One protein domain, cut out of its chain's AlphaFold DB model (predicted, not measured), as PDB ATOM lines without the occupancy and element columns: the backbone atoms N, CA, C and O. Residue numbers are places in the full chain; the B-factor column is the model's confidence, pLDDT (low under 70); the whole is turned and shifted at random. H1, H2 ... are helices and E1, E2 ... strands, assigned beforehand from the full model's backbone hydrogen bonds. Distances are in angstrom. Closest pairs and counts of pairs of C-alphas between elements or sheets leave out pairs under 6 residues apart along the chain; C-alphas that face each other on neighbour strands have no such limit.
ATOM      1  N   GLU A 520     -34.173 -42.842  19.278       84.50
ATOM      2  CA  GLU A 520     -32.937 -42.583  20.028       84.50
ATOM      3  C   GLU A 520     -32.134 -43.870  20.287       84.50
ATOM      4  O   GLU A 520     -30.911 -43.908  20.134       84.50
ATOM      5  N   ARG A 521     -32.821 -44.930  20.731       87.62
ATOM      6  CA  ARG A 521     -32.216 -46.122  21.345       87.62
ATOM      7  C   ARG A 521     -32.525 -47.387  20.553       87.62
ATOM      8  O   ARG A 521     -33.642 -47.571  20.071       87.62
ATOM      9  N   ALA A 522     -31.556 -48.293  20.512       88.50
ATOM     10  CA  ALA A 522     -31.699 -49.635  19.957       88.50
ATOM     11  C   ALA A 522     -31.401 -50.701  21.021       88.50
ATOM     12  O   ALA A 522     -30.670 -50.456  21.985       88.50
ATOM     13  N   LEU A 523     -31.982 -51.884  20.832       86.94
ATOM     14  CA  LEU A 523     -31.685 -53.099  21.581       86.94
ATOM     15  C   LEU A 523     -30.646 -53.899  20.780       86.94
ATOM     16  O   LEU A 523     -30.975 -54.469  19.736       86.94
ATOM     17  N   ILE A 524     -29.396 -53.906  21.234       84.44
ATOM     18  CA  ILE A 524     -28.277 -54.587  20.567       84.44
ATOM     19  C   ILE A 524     -28.002 -55.902  21.300       84.44
ATOM     20  O   ILE A 524     -27.991 -55.931  22.529       84.44
ATOM     21  N   GLY A 525     -27.784 -56.991  20.561       76.00
ATOM     22  CA  GLY A 525     -27.430 -58.286  21.148       76.00
ATOM     23  C   GLY A 525     -26.139 -58.233  21.977       76.00
ATOM     24  O   GLY A 525     -25.291 -57.360  21.779       76.00
ATOM     25  N   SER A 526     -25.982 -59.185  22.905       70.69
ATOM     26  CA  SER A 526     -24.795 -59.298  23.764       70.69
ATOM     27  C   SER A 526     -23.509 -59.292  22.929       70.69
ATOM     28  O   SER A 526     -23.306 -60.148  22.068       70.69
ATOM     29  N   ASN A 527     -22.643 -58.316  23.187       75.19
ATOM     30  CA  ASN A 527     -21.433 -58.036  22.419       75.19
ATOM     31  C   ASN A 527     -20.315 -57.571  23.377       75.19
ATOM     32  O   ASN A 527     -20.621 -57.073  24.459       75.19
ATOM     33  N   PRO A 528     -19.026 -57.697  23.015       77.25
ATOM     34  CA  PRO A 528     -17.920 -57.396  23.929       77.25
ATOM     35  C   PRO A 528     -17.631 -55.892  24.114       77.25
ATOM     36  O   PRO A 528     -16.688 -55.548  24.822       77.25
ATOM     37  N   PHE A 529     -18.389 -54.993  23.472       80.19
ATOM     38  CA  PHE A 529     -18.099 -53.552  23.436       80.19
ATOM     39  C   PHE A 529     -19.041 -52.711  24.309       80.19
ATOM     40  O   PHE A 529     -18.629 -51.673  24.828       80.19
ATOM     41  N   PHE A 530     -20.292 -53.147  24.482       78.88
ATOM     42  CA  PHE A 530     -21.312 -52.442  25.259       78.88
ATOM     43  C   PHE A 530     -21.767 -53.281  26.454       78.88
ATOM     44  O   PHE A 530     -22.405 -54.314  26.292       78.88
ATOM     45  N   SER A 531     -21.522 -52.781  27.669       66.38
ATOM     46  CA  SER A 531     -21.970 -53.399  28.930       66.38
ATOM     47  C   SER A 531     -23.466 -53.195  29.235       66.38
ATOM     48  O   SER A 531     -23.863 -53.248  30.392       66.38
ATOM     49  N   ASN A 532     -24.260 -52.808  28.236       72.25
ATOM     50  CA  ASN A 532     -25.692 -52.547  28.342       72.25
ATOM     51  C   ASN A 532     -26.349 -52.992  27.032       72.25
ATOM     52  O   ASN A 532     -25.943 -52.542  25.959       72.25
ATOM     53  N   VAL A 533     -27.404 -53.804  27.120       77.56
ATOM     54  CA  VAL A 533     -28.176 -54.285  25.954       77.56
ATOM     55  C   VAL A 533     -28.915 -53.140  25.231       77.56
ATOM     56  O   VAL A 533     -29.207 -53.221  24.038       77.56
ATOM     57  N   VAL A 534     -29.214 -52.041  25.935       82.06
ATOM     58  CA  VAL A 534     -29.842 -50.835  25.368       82.06
ATOM     59  C   VAL A 534     -28.787 -49.760  25.119       82.06
ATOM     60  O   VAL A 534     -28.163 -49.268  26.059       82.06
ATOM     61  N   VAL A 535     -28.631 -49.349  23.860       84.94
ATOM     62  CA  VAL A 535     -27.597 -48.398  23.421       84.94
ATOM     63  C   VAL A 535     -28.245 -47.177  22.760       84.94
ATOM     64  O   VAL A 535     -29.186 -47.307  21.978       84.94
ATOM     65  N   HIS A 536     -27.756 -45.973  23.082       87.88
ATOM     66  CA  HIS A 536     -28.158 -44.716  22.430       87.88
ATOM     67  C   HIS A 536     -27.406 -44.526  21.104       87.88
ATOM     68  O   HIS A 536     -26.228 -44.883  21.013       87.88
ATOM     69  N   PHE A 537     -28.044 -43.903  20.108       89.62
ATOM     70  CA  PHE A 537     -27.454 -43.672  18.783       89.62
ATOM     71  C   PHE A 537     -26.083 -42.992  18.856       89.62
ATOM     72  O   PHE A 537     -25.123 -43.479  18.261       89.62
ATOM     73  N   ASP A 538     -25.946 -41.935  19.663       88.19
ATOM     74  CA  ASP A 538     -24.676 -41.223  19.831       88.19
ATOM     75  C   ASP A 538     -23.563 -42.108  20.407       88.19
ATOM     76  O   ASP A 538     -22.396 -41.930  20.062       88.19
ATOM     77  N   ALA A 539     -23.887 -43.088  21.256       88.44
ATOM     78  CA  ALA A 539     -22.897 -44.018  21.797       88.44
ATOM     79  C   ALA A 539     -22.409 -45.002  20.720       88.44
ATOM     80  O   ALA A 539     -21.201 -45.190  20.572       88.44
ATOM     81  N   ALA A 540     -23.327 -45.560  19.921       88.75
ATOM     82  CA  ALA A 540     -22.990 -46.427  18.790       88.75
ATOM     83  C   ALA A 540     -22.205 -45.672  17.702       88.75
ATOM     84  O   ALA A 540     -21.146 -46.127  17.274       88.75
ATOM     85  N   LYS A 541     -22.652 -44.469  17.328       89.31
ATOM     86  CA  LYS A 541     -21.969 -43.578  16.377       89.31
ATOM     87  C   LYS A 541     -20.550 -43.232  16.837       89.31
ATOM     88  O   LYS A 541     -19.603 -43.390  16.068       89.31
ATOM     89  N   ASN A 542     -20.369 -42.815  18.095       90.25
ATOM     90  CA  ASN A 542     -19.042 -42.499  18.637       90.25
ATOM     91  C   ASN A 542     -18.130 -43.733  18.755       90.25
ATOM     92  O   ASN A 542     -16.915 -43.606  18.597       90.25
ATOM     93  N   PHE A 543     -18.684 -44.924  19.002       88.12
ATOM     94  CA  PHE A 543     -17.936 -46.181  18.948       88.12
ATOM     95  C   PHE A 543     -17.446 -46.484  17.522       88.12
ATOM     96  O   PHE A 543     -16.244 -46.674  17.330       88.12
ATOM     97  N   THR A 544     -18.320 -46.415  16.514       85.88
ATOM     98  CA  THR A 544     -17.950 -46.620  15.101       85.88
ATOM     99  C   THR A 544     -16.905 -45.602  14.629       85.88
ATOM    100  O   THR A 544     -15.925 -45.981  13.991       85.88
ATOM    101  N   ILE A 545     -17.030 -44.325  15.016       86.00
ATOM    102  CA  ILE A 545     -16.023 -43.281  14.740       86.00
ATOM    103  C   ILE A 545     -14.651 -43.655  15.327       86.00
ATOM    104  O   ILE A 545     -13.638 -43.552  14.632       86.00
ATOM    105  N   LYS A 546     -14.594 -44.130  16.580       87.12
ATOM    106  CA  LYS A 546     -13.340 -44.579  17.217       87.12
ATOM    107  C   LYS A 546     -12.750 -45.808  16.521       87.12
ATOM    108  O   LYS A 546     -11.549 -45.828  16.257       87.12
ATOM    109  N   LEU A 547     -13.582 -46.794  16.183       82.56
ATOM    110  CA  LEU A 547     -13.172 -48.025  15.502       82.56
ATOM    111  C   LEU A 547     -12.572 -47.734  14.113       82.56
ATOM    112  O   LEU A 547     -11.506 -48.249  13.776       82.56
ATOM    113  N   LEU A 548     -13.202 -46.846  13.341       79.38
ATOM    114  CA  LEU A 548     -12.690 -46.391  12.045       79.38
ATOM    115  C   LEU A 548     -11.415 -45.553  12.180       79.38
ATOM    116  O   LEU A 548     -10.499 -45.721  11.381       79.38
ATOM    117  N   THR A 549     -11.318 -44.702  13.205       81.00
ATOM    118  CA  THR A 549     -10.096 -43.929  13.487       81.00
ATOM    119  C   THR A 549      -8.920 -44.862  13.796       81.00
ATOM    120  O   THR A 549      -7.836 -44.684  13.246       81.00
ATOM    121  N   TYR A 550      -9.139 -45.908  14.599       78.25
ATOM    122  CA  TYR A 550      -8.131 -46.940  14.855       78.25
ATOM    123  C   TYR A 550      -7.762 -47.704  13.571       78.25
ATOM    124  O   TYR A 550      -6.584 -47.807  13.232       78.25
ATOM    125  N   SER A 551      -8.756 -48.146  12.792       72.94
ATOM    126  CA  SER A 551      -8.531 -48.815  11.502       72.94
ATOM    127  C   SER A 551      -7.732 -47.949  10.516       72.94
ATOM    128  O   SER A 551      -6.829 -48.453   9.845       72.94
ATOM    129  N   LYS A 552      -7.981 -46.630  10.472       69.88
ATOM    130  CA  LYS A 552      -7.225 -45.672   9.647       69.88
ATOM    131  C   LYS A 552      -5.729 -45.695   9.975       69.88
ATOM    132  O   LYS A 552      -4.920 -45.722   9.050       69.88
ATOM    133  N   HIS A 553      -5.366 -45.743  11.259       63.75
ATOM    134  CA  HIS A 553      -3.966 -45.826  11.694       63.75
ATOM    135  C   HIS A 553      -3.264 -47.135  11.289       63.75
ATOM    136  O   HIS A 553      -2.039 -47.139  11.200       63.75
ATOM    137  N   LEU A 554      -4.005 -48.218  11.015       58.69
ATOM    138  CA  LEU A 554      -3.444 -49.494  10.546       58.69
ATOM    139  C   LEU A 554      -3.507 -49.686   9.018       58.69
ATOM    140  O   LEU A 554      -2.762 -50.513   8.496       58.69
ATOM    141  N   SER A 555      -4.397 -48.987   8.299       57.88
ATOM    142  CA  SER A 555      -4.765 -49.348   6.913       57.88
ATOM    143  C   SER A 555      -4.850 -48.199   5.896       57.88
ATOM    144  O   SER A 555      -5.265 -48.428   4.761       57.88
ATOM    145  N   SER A 556      -4.446 -46.974   6.255       55.75
ATOM    146  CA  SER A 556      -4.360 -45.825   5.327       55.75
ATOM    147  C   SER A 556      -5.677 -45.460   4.610       55.75
ATOM    148  O   SER A 556      -5.669 -44.964   3.484       55.75
ATOM    149  N   GLN A 557      -6.818 -45.688   5.268       59.38
ATOM    150  CA  GLN A 557      -8.154 -45.335   4.768       59.38
ATOM    151  C   GLN A 557      -8.329 -43.810   4.558       59.38
ATOM    152  O   GLN A 557      -7.814 -43.017   5.357       59.38
ATOM    153  N   PRO A 558      -9.076 -43.371   3.524       63.28
ATOM    154  CA  PRO A 558      -9.287 -41.955   3.227       63.28
ATOM    155  C   PRO A 558     -10.252 -41.273   4.213       63.28
ATOM    156  O   PRO A 558     -11.227 -41.862   4.682       63.28
ATOM    157  N   ASP A 559     -10.022 -39.982   4.470       68.62
ATOM    158  CA  ASP A 559     -10.799 -39.164   5.420       68.62
ATOM    159  C   ASP A 559     -12.296 -39.014   5.091       68.62
ATOM    160  O   ASP A 559     -13.099 -38.710   5.976       68.62
ATOM    161  N   SER A 560     -12.698 -39.282   3.847       73.38
ATOM    162  CA  SER A 560     -14.103 -39.274   3.420       73.38
ATOM    163  C   SER A 560     -14.983 -40.229   4.234       73.38
ATOM    164  O   SER A 560     -16.124 -39.883   4.535       73.38
ATOM    165  N   VAL A 561     -14.458 -41.390   4.641       78.81
ATOM    166  CA  VAL A 561     -15.203 -42.401   5.415       78.81
ATOM    167  C   VAL A 561     -15.514 -41.897   6.831       78.81
ATOM    168  O   VAL A 561     -16.613 -42.101   7.347       78.81
ATOM    169  N   LEU A 562     -14.572 -41.178   7.451       80.56
ATOM    170  CA  LEU A 562     -14.752 -40.604   8.786       80.56
ATOM    171  C   LEU A 562     -15.802 -39.481   8.768       80.56
ATOM    172  O   LEU A 562     -16.691 -39.451   9.621       80.56
ATOM    173  N   LEU A 563     -15.738 -38.610   7.755       81.06
ATOM    174  CA  LEU A 563     -16.715 -37.542   7.520       81.06
ATOM    175  C   LEU A 563     -18.125 -38.089   7.244       81.06
ATOM    176  O   LEU A 563     -19.101 -37.540   7.756       81.06
ATOM    177  N   GLN A 564     -18.244 -39.193   6.496       84.12
ATOM    178  CA  GLN A 564     -19.526 -39.866   6.261       84.12
ATOM    179  C   GLN A 564     -20.176 -40.329   7.570       84.12
ATOM    180  O   GLN A 564     -21.332 -39.995   7.817       84.12
ATOM    181  N   VAL A 565     -19.447 -41.032   8.447       83.69
ATOM    182  CA  VAL A 565     -20.015 -41.495   9.729       83.69
ATOM    183  C   VAL A 565     -20.290 -40.336  10.689       83.69
ATOM    184  O   VAL A 565     -21.288 -40.357  11.409       83.69
ATOM    185  N   GLN A 566     -19.478 -39.275  10.670       85.88
ATOM    186  CA  GLN A 566     -19.763 -38.049  11.426       85.88
ATOM    187  C   GLN A 566     -21.074 -37.368  10.989       85.88
ATOM    188  O   GLN A 566     -21.773 -36.819  11.844       85.88
ATOM    189  N   ALA A 567     -21.449 -37.460   9.710       86.81
ATOM    190  CA  ALA A 567     -22.678 -36.876   9.168       86.81
ATOM    191  C   ALA A 567     -23.967 -37.678   9.462       86.81
ATOM    192  O   ALA A 567     -25.050 -37.106   9.374       86.81
ATOM    193  N   MET A 568     -23.883 -38.963   9.833       87.75
ATOM    194  CA  MET A 568     -25.065 -39.824  10.044       87.75
ATOM    195  C   MET A 568     -25.959 -39.352  11.197       87.75
ATOM    196  O   MET A 568     -25.467 -38.913  12.241       87.75
ATOM    197  N   THR A 569     -27.276 -39.496  11.037       85.12
ATOM    198  CA  THR A 569     -28.298 -39.032  11.997       85.12
ATOM    199  C   THR A 569     -29.287 -40.116  12.431       85.12
ATOM    200  O   THR A 569     -30.042 -39.902  13.377       85.12
ATOM    201  N   SER A 570     -29.297 -41.274  11.769       90.06
ATOM    202  CA  SER A 570     -30.237 -42.369  12.016       90.06
ATOM    203  C   SER A 570     -29.556 -43.736  12.088       90.06
ATOM    204  O   SER A 570     -28.512 -43.979  11.481       90.06
ATOM    205  N   TRP A 571     -30.199 -44.665  12.798       89.12
ATOM    206  CA  TRP A 571     -29.750 -46.054  12.885       89.12
ATOM    207  C   TRP A 571     -29.707 -46.763  11.524       89.12
ATOM    208  O   TRP A 571     -28.760 -47.495  11.276       89.12
ATOM    209  N   ASN A 572     -30.657 -46.502  10.620       88.25
ATOM    210  CA  ASN A 572     -30.684 -47.092   9.274       88.25
ATOM    211  C   ASN A 572     -29.468 -46.680   8.414       88.25
ATOM    212  O   ASN A 572     -28.894 -47.517   7.723       88.25
ATOM    213  N   GLU A 573     -29.010 -45.424   8.497       88.94
ATOM    214  CA  GLU A 573     -27.763 -44.993   7.834       88.94
ATOM    215  C   GLU A 573     -26.536 -45.738   8.391       88.94
ATOM    216  O   GLU A 573     -25.666 -46.166   7.630       88.94
ATOM    217  N   LEU A 574     -26.486 -45.929   9.714       88.19
ATOM    218  CA  LEU A 574     -25.400 -46.635  10.400       88.19
ATOM    219  C   LEU A 574     -25.403 -48.146  10.098       88.19
ATOM    220  O   LEU A 574     -24.344 -48.730   9.876       88.19
ATOM    221  N   GLU A 575     -26.579 -48.771  10.048       86.44
ATOM    222  CA  GLU A 575     -26.775 -50.188   9.722       86.44
ATOM    223  C   GLU A 575     -26.356 -50.482   8.271       86.44
ATOM    224  O   GLU A 575     -25.546 -51.382   8.028       86.44
ATOM    225  N   GLN A 576     -26.793 -49.653   7.313       86.88
ATOM    226  CA  GLN A 576     -26.354 -49.734   5.913       86.88
ATOM    227  C   GLN A 576     -24.838 -49.540   5.767       86.88
ATOM    228  O   GLN A 576     -24.190 -50.253   4.999       86.88
ATOM    229  N   PHE A 577     -24.246 -48.605   6.516       86.31
ATOM    230  CA  PHE A 577     -22.800 -48.389   6.506       86.31
ATOM    231  C   PHE A 577     -22.020 -49.608   7.025       86.31
ATOM    232  O   PHE A 577     -21.054 -50.037   6.389       86.31
ATOM    233  N   LEU A 578     -22.441 -50.198   8.147       84.19
ATOM    234  CA  LEU A 578     -21.784 -51.372   8.735       84.19
ATOM    235  C   LEU A 578     -21.910 -52.611   7.836       84.19
ATOM    236  O   LEU A 578     -20.937 -53.357   7.692       84.19
ATOM    237  N   ALA A 579     -23.057 -52.788   7.173       83.81
ATOM    238  CA  ALA A 579     -23.255 -53.823   6.161       83.81
ATOM    239  C   ALA A 579     -22.298 -53.651   4.965       83.81
ATOM    240  O   ALA A 579     -21.586 -54.590   4.605       83.81
ATOM    241  N   ASN A 580     -22.210 -52.439   4.404       81.62
ATOM    242  CA  ASN A 580     -21.321 -52.127   3.277       81.62
ATOM    243  C   ASN A 580     -19.825 -52.245   3.630       81.62
ATOM    244  O   ASN A 580     -19.011 -52.550   2.761       81.62
ATOM    245  N   THR A 581     -19.458 -52.041   4.897       73.62
ATOM    246  CA  THR A 581     -18.063 -52.090   5.389       73.62
ATOM    247  C   THR A 581     -17.636 -53.507   5.820       73.62
ATOM    248  O   THR A 581     -16.628 -53.660   6.500       73.62
ATOM    249  N   SER A 582     -18.422 -54.541   5.481       66.00
ATOM    250  CA  SER A 582     -18.261 -55.947   5.914       66.00
ATOM    251  C   SER A 582     -18.131 -56.163   7.436       66.00
ATOM    252  O   SER A 582     -17.667 -57.204   7.899       66.00
ATOM    253  N   GLN A 583     -18.629 -55.204   8.228       69.50
ATOM    254  CA  GLN A 583     -18.635 -55.200   9.696       69.50
ATOM    255  C   GLN A 583     -20.046 -55.419  10.275       69.50
ATOM    256  O   GLN A 583     -20.319 -55.053  11.416       69.50
ATOM    257  N   SER A 584     -20.953 -56.047   9.519       64.38
ATOM    258  CA  SER A 584     -22.349 -56.306   9.918       64.38
ATOM    259  C   SER A 584     -22.495 -57.017  11.271       64.38
ATOM    260  O   SER A 584     -23.410 -56.719  12.031       64.38
ATOM    261  N   ASN A 585     -21.562 -57.910  11.614       69.06
ATOM    262  CA  ASN A 585     -21.566 -58.646  12.883       69.06
ATOM    263  C   ASN A 585     -21.143 -57.801  14.106       69.06
ATOM    264  O   ASN A 585     -21.166 -58.313  15.224       69.06
ATOM    265  N   LEU A 586     -20.723 -56.542  13.922       75.00
ATOM    266  CA  LEU A 586     -20.212 -55.687  15.000       75.00
ATOM    267  C   LEU A 586     -21.326 -55.176  15.929       75.00
ATOM    268  O   LEU A 586     -21.123 -55.111  17.140       75.00
ATOM    269  N   LEU A 587     -22.488 -54.823  15.366       78.94
ATOM    270  CA  LEU A 587     -23.668 -54.335  16.090       78.94
ATOM    271  C   LEU A 587     -24.911 -55.089  15.605       78.94
ATOM    272  O   LEU A 587     -25.607 -54.646  14.694       78.94
ATOM    273  N   THR A 588     -25.205 -56.230  16.224       82.12
ATOM    274  CA  THR A 588     -26.417 -57.013  15.948       82.12
ATOM    275  C   THR A 588     -27.641 -56.345  16.580       82.12
ATOM    276  O   THR A 588     -28.072 -56.677  17.686       82.12
ATOM    277  N   ILE A 589     -28.192 -55.350  15.883       85.31
ATOM    278  CA  ILE A 589     -29.439 -54.687  16.277       85.31
ATOM    279  C   ILE A 589     -30.586 -55.699  16.172       85.31
ATOM    280  O   ILE A 589     -30.738 -56.379  15.162       85.31
ATOM    281  N   SER A 590     -31.388 -55.800  17.232       85.31
ATOM    282  CA  SER A 590     -32.549 -56.695  17.291       85.31
ATOM    283  C   SER A 590     -33.869 -55.940  17.148       85.31
ATOM    284  O   SER A 590     -34.712 -56.328  16.349       85.31
ATOM    285  N   ASN A 591     -34.030 -54.844  17.896       88.75
ATOM    286  CA  ASN A 591     -35.245 -54.036  17.966       88.75
ATOM    287  C   ASN A 591     -34.908 -52.556  18.230       88.75
ATOM    288  O   ASN A 591     -33.821 -52.220  18.703       88.75
ATOM    289  N   TYR A 592     -35.882 -51.672  18.005       89.31
ATOM    290  CA  TYR A 592     -35.764 -50.222  18.188       89.31
ATOM    291  C   TYR A 592     -36.734 -49.686  19.255       89.31
ATOM    292  O   TYR A 592     -37.871 -50.144  19.349       89.31
ATOM    293  N   PHE A 593     -36.310 -48.680  20.029       89.44
ATOM    294  CA  PHE A 593     -37.183 -47.908  20.923       89.44
ATOM    295  C   PHE A 593     -37.636 -46.636  20.199       89.44
ATOM    296  O   PHE A 593     -36.861 -45.690  20.051       89.44
ATOM    297  N   GLY A 594     -38.887 -46.628  19.738       88.38
ATOM    298  CA  GLY A 594     -39.478 -45.494  19.027       88.38
ATOM    299  C   GLY A 594     -40.206 -44.502  19.936       88.38
ATOM    300  O   GLY A 594     -40.246 -44.653  21.157       88.38
TER     301      GLY A 594
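What this domain is: This is residues 520 to 594 of the 774 residues of the protein "Uncharacterized protein LOC108950436" of Phallusia mammillata (UniProt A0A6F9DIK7). A small three-stranded sheet sits at one end of the domain, and a helical hairpin of H1 and H2 runs out from it, with H1 making much of the long axis. H3 lies near both of these helices at shallow tilts, the three making a loose triangle, and the chain then returns to the sheet as E3. The printed part has 75 residues, with three named helices and three named strands in the order E1, E2, H1, H2, H3, E3; the sheet's order is E2, E1, E3, antiparallel throughout, and the class is mixed, helices and strands. The whole is compact, with a radius of gyration of the C-alphas of 12.2 A and spans of 35 by 24 by 18 A.

Where its parts are: Begin with the sheet: find C-alpha 521 at (-32.216, -46.122, 21.345), where E1 begins, residues 521 to 524, 9.4 A long. E2 is residues 534 to 536, 7.0 A, and E3 is residues 589 to 593, 11.3 A, ending at C-alpha 593 at (-37.183, -47.908, 20.923). From C-alpha 537 at (-27.454, -43.672, 18.783), H1, residues 537 to 555, runs 26.2 A. Then look for H2, residues 559 to 567, 12.7 A, and H3, residues 571 to 580, 14.2 A.

How they stand to each other: Look first at E1, the inner strand. E3 is its antiparallel neighbour at 154 degrees, with N 523 and O 591 within hydrogen-bond range at 2.8 A. E2 is its other antiparallel neighbour at 136 degrees, with N 522 and O 535 at 3.0 A; E1 and E2 form a hairpin. H1 is on the sheet but only grazes it, with residues 537 to 540; the closest C-alphas of E1 and H1, those of Arg 521 and Phe 537, are 5.9 A apart. H1 and H2 form a helical hairpin: they touch, H1 with residues 541 to 549 alone, at a shallow tilt of 4 degrees, opposite ways, and their closest C-alphas, those of Ile 545 and Leu 562, are 6.7 A apart. H3 also only grazes the sheet, with residues 571 to 575. H3 is close to H1 but not clearly touching; their closest C-alphas, those of Phe 537 and Trp 571, are 6.8 A apart. H3 is likewise close to H2 but not clearly touching, with the C-alphas of Val 565 and Leu 574 closest at 7.5 A. H2 is not on the sheet. In H1, H2 and H3 every O i to N i+4 pair is within hydrogen-bond range.

The domain as a whole: The two C-alphas farthest apart, those of Ser 556 and Gly 594, are 37.7 A apart. The printed part has no cut, and no link is long. The mean pLDDT of the printed part is 80.3; look for values under 70 at residue 531, residues 552 to 559 and residues 582 to 585.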